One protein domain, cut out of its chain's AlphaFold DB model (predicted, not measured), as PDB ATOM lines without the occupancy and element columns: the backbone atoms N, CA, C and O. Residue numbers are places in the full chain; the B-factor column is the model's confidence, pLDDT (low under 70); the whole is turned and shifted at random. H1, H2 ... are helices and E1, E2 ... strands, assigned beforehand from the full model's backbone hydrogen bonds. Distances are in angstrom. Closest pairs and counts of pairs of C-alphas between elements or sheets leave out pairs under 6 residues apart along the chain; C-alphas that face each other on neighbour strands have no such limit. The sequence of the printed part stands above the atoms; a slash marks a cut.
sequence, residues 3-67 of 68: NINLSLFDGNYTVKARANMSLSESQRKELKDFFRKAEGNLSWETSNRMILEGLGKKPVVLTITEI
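This is residues 3 to 67 of the 68 residues of an uncharacterized protein of Desulfobacteraceae bacterium (UniProt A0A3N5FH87). A strongly twisted antiparallel sheet of four strands, E2, E1, E4 and E3 from edge to edge, has the one helix, H1, packed over one face, its line running along the strands. Two hairpins make the sheet, E1 with E2 and E3 with E4; E1 and E4 lie side by side in its middle, and the short E3 is at one edge. The printed part has 65 residues, with one named helix and four named strands in the order E1, E2, H1, E3, E4, and its class is mixed, helices and strands. It is compact, with a radius of gyration of the C-alphas of 11.9 A, and spans 35 by 25 by 19 A.

E1, residues 3 to 10, begins at C-alpha 3 at (-12.337, -23.838, -6.493) and is 23.2 A long from first to last C-alpha. E2, residues 15 to 23, is the longest strand by residues and measures 22.0 A. H1, residues 25 to 38, begins at C-alpha 25 at (-5.036, -18.507, -11.574) and measures 20.1 A. E3 is residues 49 to 52. E4, residues 60 to 67, measures 21.9 A and ends at C-alpha 67 at (-11.211, -25.891, -1.346).

E1 and E2 form an antiparallel hairpin, their directions at 160 degrees, with N 6 and O 19 within hydrogen-bond range at 2.8 A. On the other side of E1, E4 is its antiparallel neighbour at 157 degrees, with N 7 and O 63 at 3.0 A and N 63 and O 7 at 2.9 A. E4 and E3 form the second hairpin, antiparallel at 154 degrees, with N 50 and O 62 at 2.9 A. The edge strands E2 and E3 are apart. H1 is on the sheet at a height of 9.5 A over it, and these make two layers, a helix on one face of a sheet. H1 is over E4 and only just over E1, on which 3 of its C-alphas fall; on the local plane it runs along the strands, at 24 degrees to E4. The closest C-alphas of H1 and E3 are those of Phe 35 and Met 50, 6.5 A apart. H1 and E4 are near each other, with 5 pairs of C-alphas within 10 A. In H1 every O i to N i+4 pair is within hydrogen-bond range.

The two C-alphas farthest apart are those of Glu 25 and Lys 57, at 35.2 A, while those of Asn 3 and Ile 67, the first and last printed, are 5.7 A apart. The printed part has no cut. The links E1 to E2 and E2 to H1 are tight, those from H1 to E3, 10 residues, and E3 to E4, 7 residues, are short, and no link is long. The mean pLDDT of the printed part is 72.1, and residues 39 to 60 and 66 to 67 are under 70.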
ATOM      1  N   ASN A   3     -10.990 -23.949  -7.036       80.31
ATOM      2  CA  ASN A   3     -12.337 -23.838  -6.493       80.31
ATOM      3  C   ASN A   3     -12.308 -22.958  -5.246       80.31
ATOM      4  O   ASN A   3     -11.551 -23.196  -4.305       80.31
ATOM      5  N   ILE A   4     -13.126 -21.914  -5.265       76.94
ATOM      6  CA  ILE A   4     -13.189 -20.906  -4.220       76.94
ATOM      7  C   ILE A   4     -14.612 -20.838  -3.687       76.94
ATOM      8  O   ILE A   4     -15.577 -20.788  -4.453       76.94
ATOM      9  N   ASN A   5     -14.730 -20.795  -2.365       79.69
ATOM     10  CA  ASN A   5     -15.970 -20.489  -1.676       79.69
ATOM     11  C   ASN A   5     -15.912 -19.062  -1.132       79.69
ATOM     12  O   ASN A   5     -15.006 -18.713  -0.373       79.69
ATOM     13  N   LEU A   6     -16.893 -18.254  -1.516       81.00
ATOM     14  CA  LEU A   6     -17.181 -16.970  -0.902       81.00
ATOM     15  C   LEU A   6     -18.296 -17.167   0.111       81.00
ATOM     16  O   LEU A   6     -19.418 -17.511  -0.258       81.00
ATOM     17  N   SER A   7     -18.004 -16.925   1.382       81.12
ATOM     18  CA  SER A   7     -18.997 -16.993   2.451       81.12
ATOM     19  C   SER A   7     -19.222 -15.609   3.044       81.12
ATOM     20  O   SER A   7     -18.272 -14.947   3.455       81.12
ATOM     21  N   LEU A   8     -20.486 -15.189   3.101       80.75
ATOM     22  CA  LEU A   8     -20.919 -13.979   3.790       80.75
ATOM     23  C   LEU A   8     -21.468 -14.360   5.163       80.75
ATOM     24  O   LEU A   8     -22.382 -15.182   5.258       80.75
ATOM     25  N   PHE A   9     -20.949 -13.740   6.209       80.25
ATOM     26  CA  PHE A   9     -21.342 -13.943   7.596       80.25
ATOM     27  C   PHE A   9     -21.968 -12.668   8.158       80.25
ATOM     28  O   PHE A   9     -21.580 -11.564   7.779       80.25
ATOM     29  N   ASP A  10     -22.917 -12.802   9.082       79.62
ATOM     30  CA  ASP A  10     -23.342 -11.667   9.905       79.62
ATOM     31  C   ASP A  10     -22.343 -11.367  11.034       79.62
ATOM     32  O   ASP A  10     -21.384 -12.107  11.258       79.62
ATOM     33  N   GLY A  11     -22.586 -10.290  11.786       70.12
ATOM     34  CA  GLY A  11     -21.768  -9.910  12.943       70.12
ATOM     35  C   GLY A  11     -21.716 -10.936  14.089       70.12
ATOM     36  O   GLY A  11     -20.960 -10.727  15.030       70.12
ATOM     37  N   ASN A  12     -22.481 -12.035  14.021       78.06
ATOM     38  CA  ASN A  12     -22.407 -13.170  14.947       78.06
ATOM     39  C   ASN A  12     -21.689 -14.382  14.316       78.06
ATOM     40  O   ASN A  12     -21.832 -15.501  14.806       78.06
ATOM     41  N   TYR A  13     -20.965 -14.188  13.208       74.69
ATOM     42  CA  TYR A  13     -20.286 -15.245  12.450       74.69
ATOM     43  C   TYR A  13     -21.216 -16.372  11.975       74.69
ATOM     44  O   TYR A  13     -20.779 -17.496  11.724       74.69
ATOM     45  N   THR A  14     -22.509 -16.084  11.800       81.31
ATOM     46  CA  THR A  14     -23.445 -17.028  11.186       81.31
ATOM     47  C   THR A  14     -23.448 -16.823   9.678       81.31
ATOM     48  O   THR A  14     -23.657 -15.708   9.199       81.31
ATOM     49  N   VAL A  15     -23.246 -17.901   8.915       81.75
ATOM     50  CA  VAL A  15     -23.281 -17.859   7.446       81.75
ATOM     51  C   VAL A  15     -24.666 -17.417   6.968       81.75
ATOM     52  O   VAL A  15     -25.675 -18.029   7.315       81.75
ATOM     53  N   LYS A  16     -24.714 -16.369   6.144       83.19
ATOM     54  CA  LYS A  16     -25.925 -15.870   5.475       83.19
ATOM     55  C   LYS A  16     -26.005 -16.278   4.016       83.19
ATOM     56  O   LYS A  16     -27.095 -16.552   3.528       83.19
ATOM     57  N   ALA A  17     -24.869 -16.313   3.333       82.00
ATOM     58  CA  ALA A  17     -24.804 -16.688   1.932       82.00
ATOM     59  C   ALA A  17     -23.484 -17.389   1.629       82.00
ATOM     60  O   ALA A  17     -22.466 -17.125   2.273       82.00
ATOM     61  N   ARG A  18     -23.518 -18.273   0.632       84.50
ATOM     62  CA  ARG A  18     -22.339 -18.915   0.057       84.50
ATOM     63  C   ARG A  18     -22.417 -18.845  -1.457       84.50
ATOM     64  O   ARG A  18     -23.485 -19.072  -2.020       84.50
ATOM     65  N   ALA A  19     -21.289 -18.586  -2.098       82.69
ATOM     66  CA  ALA A  19     -21.130 -18.711  -3.534       82.69
ATOM     67  C   ALA A  19     -19.888 -19.551  -3.823       82.69
ATOM     68  O   ALA A  19     -18.820 -19.298  -3.272       82.69
ATOM     69  N   ASN A  20     -20.036 -20.550  -4.687       84.31
ATOM     70  CA  ASN A  20     -18.919 -21.356  -5.166       84.31
ATOM     71  C   ASN A  20     -18.517 -20.859  -6.551       84.31
ATOM     72  O   ASN A  20     -19.377 -20.611  -7.396       84.31
ATOM     73  N   MET A  21     -17.218 -20.721  -6.778       84.12
ATOM     74  CA  MET A  21     -16.660 -20.197  -8.018       84.12
ATOM     75  C   MET A  21     -15.483 -21.064  -8.444       84.12
ATOM     76  O   MET A  21     -14.663 -21.438  -7.608       84.12
ATOM     77  N   SER A  22     -15.367 -21.342  -9.740       87.00
ATOM     78  CA  SER A  22     -14.132 -21.880 -10.306       87.00
ATOM     79  C   SER A  22     -13.402 -20.743 -11.001       87.00
ATOM     80  O   SER A  22     -13.950 -20.136 -11.921       87.00
ATOM     81  N   LEU A  23     -12.205 -20.412 -10.523       83.19
ATOM     82  CA  LEU A  23     -11.412 -19.305 -11.052       83.19
ATOM     83  C   LEU A  23     -10.141 -19.821 -11.725       83.19
ATOM     84  O   LEU A  23      -9.516 -20.800 -11.288       83.19
ATOM     85  N   SER A  24      -9.732 -19.130 -12.788       89.44
ATOM     86  CA  SER A  24      -8.369 -19.247 -13.299       89.44
ATOM     87  C   SER A  24      -7.369 -18.697 -12.274       89.44
ATOM     88  O   SER A  24      -7.724 -17.986 -11.331       89.44
ATOM     89  N   GLU A  25      -6.088 -19.005 -12.462       85.00
ATOM     90  CA  GLU A  25      -5.036 -18.507 -11.574       85.00
ATOM     91  C   GLU A  25      -4.924 -16.971 -11.604       85.00
ATOM     92  O   GLU A  25      -4.759 -16.347 -10.555       85.00
ATOM     93  N   SER A  26      -5.108 -16.352 -12.778       87.06
ATOM     94  CA  SER A  26      -5.128 -14.891 -12.919       87.06
ATOM     95  C   SER A  26      -6.317 -14.257 -12.194       87.06
ATOM     96  O   SER A  26      -6.125 -13.335 -11.406       87.06
ATOM     97  N   GLN A  27      -7.526 -14.802 -12.368       85.31
ATOM     98  CA  GLN A  27      -8.739 -14.323 -11.693       85.31
ATOM     99  C   GLN A  27      -8.645 -14.479 -10.170       85.31
ATOM    100  O   GLN A  27      -9.060 -13.599  -9.418       85.31
ATOM    101  N   ARG A  28      -8.053 -15.583  -9.695       82.94
ATOM    102  CA  ARG A  28      -7.778 -15.788  -8.266       82.94
ATOM    103  C   ARG A  28      -6.826 -14.724  -7.727       82.94
ATOM    104  O   ARG A  28      -7.055 -14.215  -6.631       82.94
ATOM    105  N   LYS A  29      -5.772 -14.383  -8.472       83.19
ATOM    106  CA  LYS A  29      -4.817 -13.341  -8.076       83.19
ATOM    107  C   LYS A  29      -5.488 -11.968  -7.992       83.19
ATOM    108  O   LYS A  29      -5.353 -11.303  -6.972       83.19
ATOM    109  N   GLU A  30      -6.267 -11.592  -9.003       85.88
ATOM    110  CA  GLU A  30      -7.015 -10.326  -9.018       85.88
ATOM    111  C   GLU A  30      -7.993 -10.217  -7.844       85.88
ATOM    112  O   GLU A  30      -8.060  -9.179  -7.185       85.88
ATOM    113  N   LEU A  31      -8.704 -11.305  -7.527       81.62
ATOM    114  CA  LEU A  31      -9.617 -11.352  -6.389       81.62
ATOM    115  C   LEU A  31      -8.871 -11.189  -5.058       81.62
ATOM    116  O   LEU A  31      -9.294 -10.414  -4.202       81.62
ATOM    117  N   LYS A  32      -7.734 -11.873  -4.881       77.44
ATOM    118  CA  LYS A  32      -6.893 -11.699  -3.687       77.44
ATOM    119  C   LYS A  32      -6.362 -10.273  -3.566       77.44
ATOM    120  O   LYS A  32      -6.381  -9.723  -2.469       77.44
ATOM    121  N   ASP A  33      -5.933  -9.671  -4.672       80.31
ATOM    122  CA  ASP A  33      -5.435  -8.297  -4.699       80.31
ATOM    123  C   ASP A  33      -6.545  -7.279  -4.395       80.31
ATOM    124  O   ASP A  33      -6.293  -6.300  -3.693       80.31
ATOM    125  N   PHE A  34      -7.778  -7.508  -4.865       81.88
ATOM    126  CA  PHE A  34      -8.942  -6.692  -4.507       81.88
ATOM    127  C   PHE A  34      -9.208  -6.735  -3.001       81.88
ATOM    128  O   PHE A  34      -9.283  -5.680  -2.368       81.88
ATOM    129  N   PHE A  35      -9.278  -7.938  -2.418       75.75
ATOM    130  CA  PHE A  35      -9.465  -8.088  -0.975       75.75
ATOM    131  C   PHE A  35      -8.320  -7.446  -0.202       75.75
ATOM    132  O   PHE A  35      -8.587  -6.662   0.691       75.75
ATOM    133  N   ARG A  36      -7.064  -7.652  -0.607       72.19
ATOM    134  CA  ARG A  36      -5.897  -7.036   0.040       72.19
ATOM    135  C   ARG A  36      -5.900  -5.507  -0.030       72.19
ATOM    136  O   ARG A  36      -5.452  -4.861   0.909       72.19
ATOM    137  N   LYS A  37      -6.360  -4.913  -1.136       74.25
ATOM    138  CA  LYS A  37      -6.482  -3.451  -1.272       74.25
ATOM    139  C   LYS A  37      -7.606  -2.895  -0.402       74.25
ATOM    140  O   LYS A  37      -7.424  -1.853   0.216       74.25
ATOM    141  N   ALA A  38      -8.738  -3.589  -0.339       71.19
ATOM    142  CA  ALA A  38      -9.858  -3.219   0.523       71.19
ATOM    143  C   ALA A  38      -9.547  -3.439   2.018       71.19
ATOM    144  O   ALA A  38      -9.902  -2.613   2.852       71.19
ATOM    145  N   GLU A  39      -8.821  -4.508   2.344       62.84
ATOM    146  CA  GLU A  39      -8.285  -4.840   3.670       62.84
ATOM    147  C   GLU A  39      -6.997  -4.084   3.996       62.84
ATOM    148  O   GLU A  39      -6.474  -4.253   5.088       62.84
ATOM    149  N   GLY A  40      -6.477  -3.232   3.105       52.62
ATOM    150  CA  GLY A  40      -5.205  -2.512   3.254       52.62
ATOM    151  C   GLY A  40      -5.099  -1.587   4.477       52.62
ATOM    152  O   GLY A  40      -4.107  -0.877   4.606       52.62
ATOM    153  N   ASN A  41      -6.083  -1.620   5.379       52.09
ATOM    154  CA  ASN A  41      -6.038  -1.051   6.717       52.09
ATOM    155  C   ASN A  41      -5.809  -2.072   7.859       52.09
ATOM    156  O   ASN A  41      -5.533  -1.616   8.962       52.09
ATOM    157  N   LEU A  42      -5.884  -3.403   7.671       42.72
ATOM    158  CA  LEU A  42      -5.673  -4.402   8.740       42.72
ATOM    159  C   LEU A  42      -5.111  -5.755   8.222       42.72
ATOM    160  O   LEU A  42      -5.760  -6.482   7.480       42.72
ATOM    161  N   SER A  43      -3.897  -6.095   8.671       43.22
ATOM    162  CA  SER A  43      -3.204  -7.411   8.648       43.22
ATOM    163  C   SER A  43      -4.028  -8.561   9.274       43.22
ATOM    164  O   SER A  43      -4.821  -8.270  10.159       43.22
ATOM    165  N   TRP A  44      -3.878  -9.875   9.028       45.53
ATOM    166  CA  TRP A  44      -2.864 -10.761   8.420       45.53
ATOM    167  C   TRP A  44      -3.513 -12.131   8.081       45.53
ATOM    168  O   TRP A  44      -4.438 -12.557   8.764       45.53
ATOM    169  N   GLU A  45      -2.935 -12.784   7.067       50.16
ATOM    170  CA  GLU A  45      -2.736 -14.220   6.769       50.16
ATOM    171  C   GLU A  45      -3.833 -15.301   6.965       50.16
ATOM    172  O   GLU A  45      -4.667 -15.302   7.861       50.16
ATOM    173  N   THR A  46      -3.778 -16.253   6.021       48.38
ATOM    174  CA  THR A  46      -4.553 -17.501   5.828       48.38
ATOM    175  C   THR A  46      -6.047 -17.429   5.512       48.38
ATOM    176  O   THR A  46      -6.580 -18.387   4.954       48.38
ATOM    177  N   SER A  47      -6.716 -16.292   5.692       54.44
ATOM    178  CA  SER A  47      -8.032 -16.052   5.081       54.44
ATOM    179  C   SER A  47      -8.209 -14.568   4.799       54.44
ATOM    180  O   SER A  47      -8.251 -13.788   5.745       54.44
ATOM    181  N   ASN A  48      -8.325 -14.184   3.524       63.84
ATOM    182  CA  ASN A  48      -8.705 -12.816   3.174       63.84
ATOM    183  C   ASN A  48     -10.156 -12.618   3.638       63.84
ATOM    184  O   ASN A  48     -11.065 -13.318   3.165       63.84
ATOM    185  N   ARG A  49     -10.339 -11.753   4.637       65.88
ATOM    186  CA  ARG A  49     -11.616 -11.423   5.272       65.88
ATOM    187  C   ARG A  49     -11.889  -9.933   5.126       65.88
ATOM    188  O   ARG A  49     -11.251  -9.112   5.779       65.88
ATOM    189  N   MET A  50     -12.925  -9.595   4.373       69.12
ATOM    190  CA  MET A  50     -13.380  -8.219   4.224       69.12
ATOM    191  C   MET A  50     -14.581  -7.963   5.132       69.12
ATOM    192  O   MET A  50     -15.612  -8.624   4.998       69.12
ATOM    193  N   ILE A  51     -14.471  -6.998   6.045       66.94
ATOM    194  CA  ILE A  51     -15.621  -6.510   6.818       66.94
ATOM    195  C   ILE A  51     -16.316  -5.427   5.994       66.94
ATOM    196  O   ILE A  51     -15.695  -4.445   5.598       66.94
ATOM    197  N   LEU A  52     -17.607  -5.610   5.732       65.62
ATOM    198  CA  LEU A  52     -18.436  -4.667   4.993       65.62
ATOM    199  C   LEU A  52     -19.431  -4.027   5.964       65.62
ATOM    200  O   LEU A  52     -20.380  -4.662   6.434       65.62
ATOM    201  N   GLU A  53     -19.211  -2.754   6.269       57.09
ATOM    202  CA  GLU A  53     -20.125  -1.941   7.068       57.09
ATOM    203  C   GLU A  53     -21.150  -1.254   6.149       57.09
ATOM    204  O   GLU A  53     -20.832  -0.844   5.037       57.09
ATOM    205  N   GLY A  54     -22.411  -1.160   6.581       54.28
ATOM    206  CA  GLY A  54     -23.467  -0.456   5.833       54.28
ATOM    207  C   GLY A  54     -24.253  -1.282   4.804       54.28
ATOM    208  O   GLY A  54     -25.288  -0.818   4.337       54.28
ATOM    209  N   LEU A  55     -23.855  -2.525   4.501       59.09
ATOM    210  CA  LEU A  55     -24.655  -3.437   3.658       59.09
ATOM    211  C   LEU A  55     -25.878  -4.038   4.377       59.09
ATOM    212  O   LEU A  55     -26.746  -4.639   3.748       59.09
ATOM    213  N   GLY A  56     -25.970  -3.877   5.697       58.62
ATOM    214  CA  GLY A  56     -27.094  -4.335   6.504       58.62
ATOM    215  C   GLY A  56     -27.170  -3.603   7.843       58.62
ATOM    216  O   GLY A  56     -26.343  -2.749   8.149       58.62
ATOM    217  N   LYS A  57     -28.152  -3.965   8.681       64.00
ATOM    218  CA  LYS A  57     -28.322  -3.385  10.033       64.00
ATOM    219  C   LYS A  57     -27.134  -3.654  10.975       64.00
ATOM    220  O   LYS A  57     -27.065  -3.053  12.042       64.00
ATOM    221  N   LYS A  58     -26.248  -4.591  10.620       64.44
ATOM    222  CA  LYS A  58     -25.029  -4.966  11.346       64.44
ATOM    223  C   LYS A  58     -23.891  -5.207  10.340       64.44
ATOM    224  O   LYS A  58     -24.206  -5.571   9.203       64.44
ATOM    225  N   PRO A  59     -22.616  -5.055  10.747       63.69
ATOM    226  CA  PRO A  59     -21.469  -5.412   9.916       63.69
ATOM    227  C   PRO A  59     -21.563  -6.861   9.439       63.69
ATOM    228  O   PRO A  59     -22.032  -7.736  10.176       63.69
ATOM    229  N   VAL A  60     -21.122  -7.104   8.209       67.81
ATOM    230  CA  VAL A  60     -21.033  -8.446   7.627       67.81
ATOM    231  C   VAL A  60     -19.585  -8.756   7.269       67.81
ATOM    232  O   VAL A  60     -18.823  -7.857   6.928       67.81
ATOM    233  N   VAL A  61     -19.195 -10.024   7.364       74.56
ATOM    234  CA  VAL A  61     -17.836 -10.486   7.051       74.56
ATOM    235  C   VAL A  61     -17.890 -11.328   5.790       74.56
ATOM    236  O   VAL A  61     -18.664 -12.278   5.716       74.56
ATOM    237  N   LEU A  62     -17.080 -10.993   4.796       75.25
ATOM    238  CA  LEU A  62     -16.914 -11.765   3.575       75.25
ATOM    239  C   LEU A  62     -15.575 -12.498   3.629       75.25
ATOM    240  O   LEU A  62     -14.532 -11.861   3.735       75.25
ATOM    241  N   THR A  63     -15.607 -13.821   3.527       73.31
ATOM    242  CA  THR A  63     -14.409 -14.669   3.577       73.31
ATOM    243  C   THR A  63     -14.240 -15.424   2.270       73.31
ATOM    244  O   THR A  63     -15.212 -15.965   1.736       73.31
ATOM    245  N   ILE A  64     -12.995 -15.512   1.804       70.81
ATOM    246  CA  ILE A  64     -12.584 -16.407   0.721       70.81
ATOM    247  C   ILE A  64     -11.937 -17.656   1.321       70.81
ATOM    248  O   ILE A  64     -10.965 -17.550   2.070       70.81
ATOM    249  N   THR A  65     -12.436 -18.838   0.963       74.69
ATOM    250  CA  THR A  65     -11.841 -20.126   1.343       74.69
ATOM    251  C   THR A  65     -11.488 -20.928   0.101       74.69
ATOM    252  O   THR A  65     -12.306 -21.080  -0.808       74.69
ATOM    253  N   GLU A  66     -10.259 -21.431   0.061       69.75
ATOM    254  CA  GLU A  66      -9.804 -22.364  -0.967       69.75
ATOM    255  C   GLU A  66     -10.238 -23.773  -0.578       69.75
ATOM    256  O   GLU A  66     -10.115 -24.161   0.583       69.75
ATOM    257  N   ILE A  67     -10.799 -24.502  -1.538       67.69
ATOM    258  CA  ILE A  67     -11.211 -25.891  -1.346       67.69
ATOM    259  C   ILE A  67     -10.234 -26.755  -2.143       67.69
ATOM    260  O   ILE A  67     -10.146 -26.591  -3.364       67.69
TER     261      ILE A  67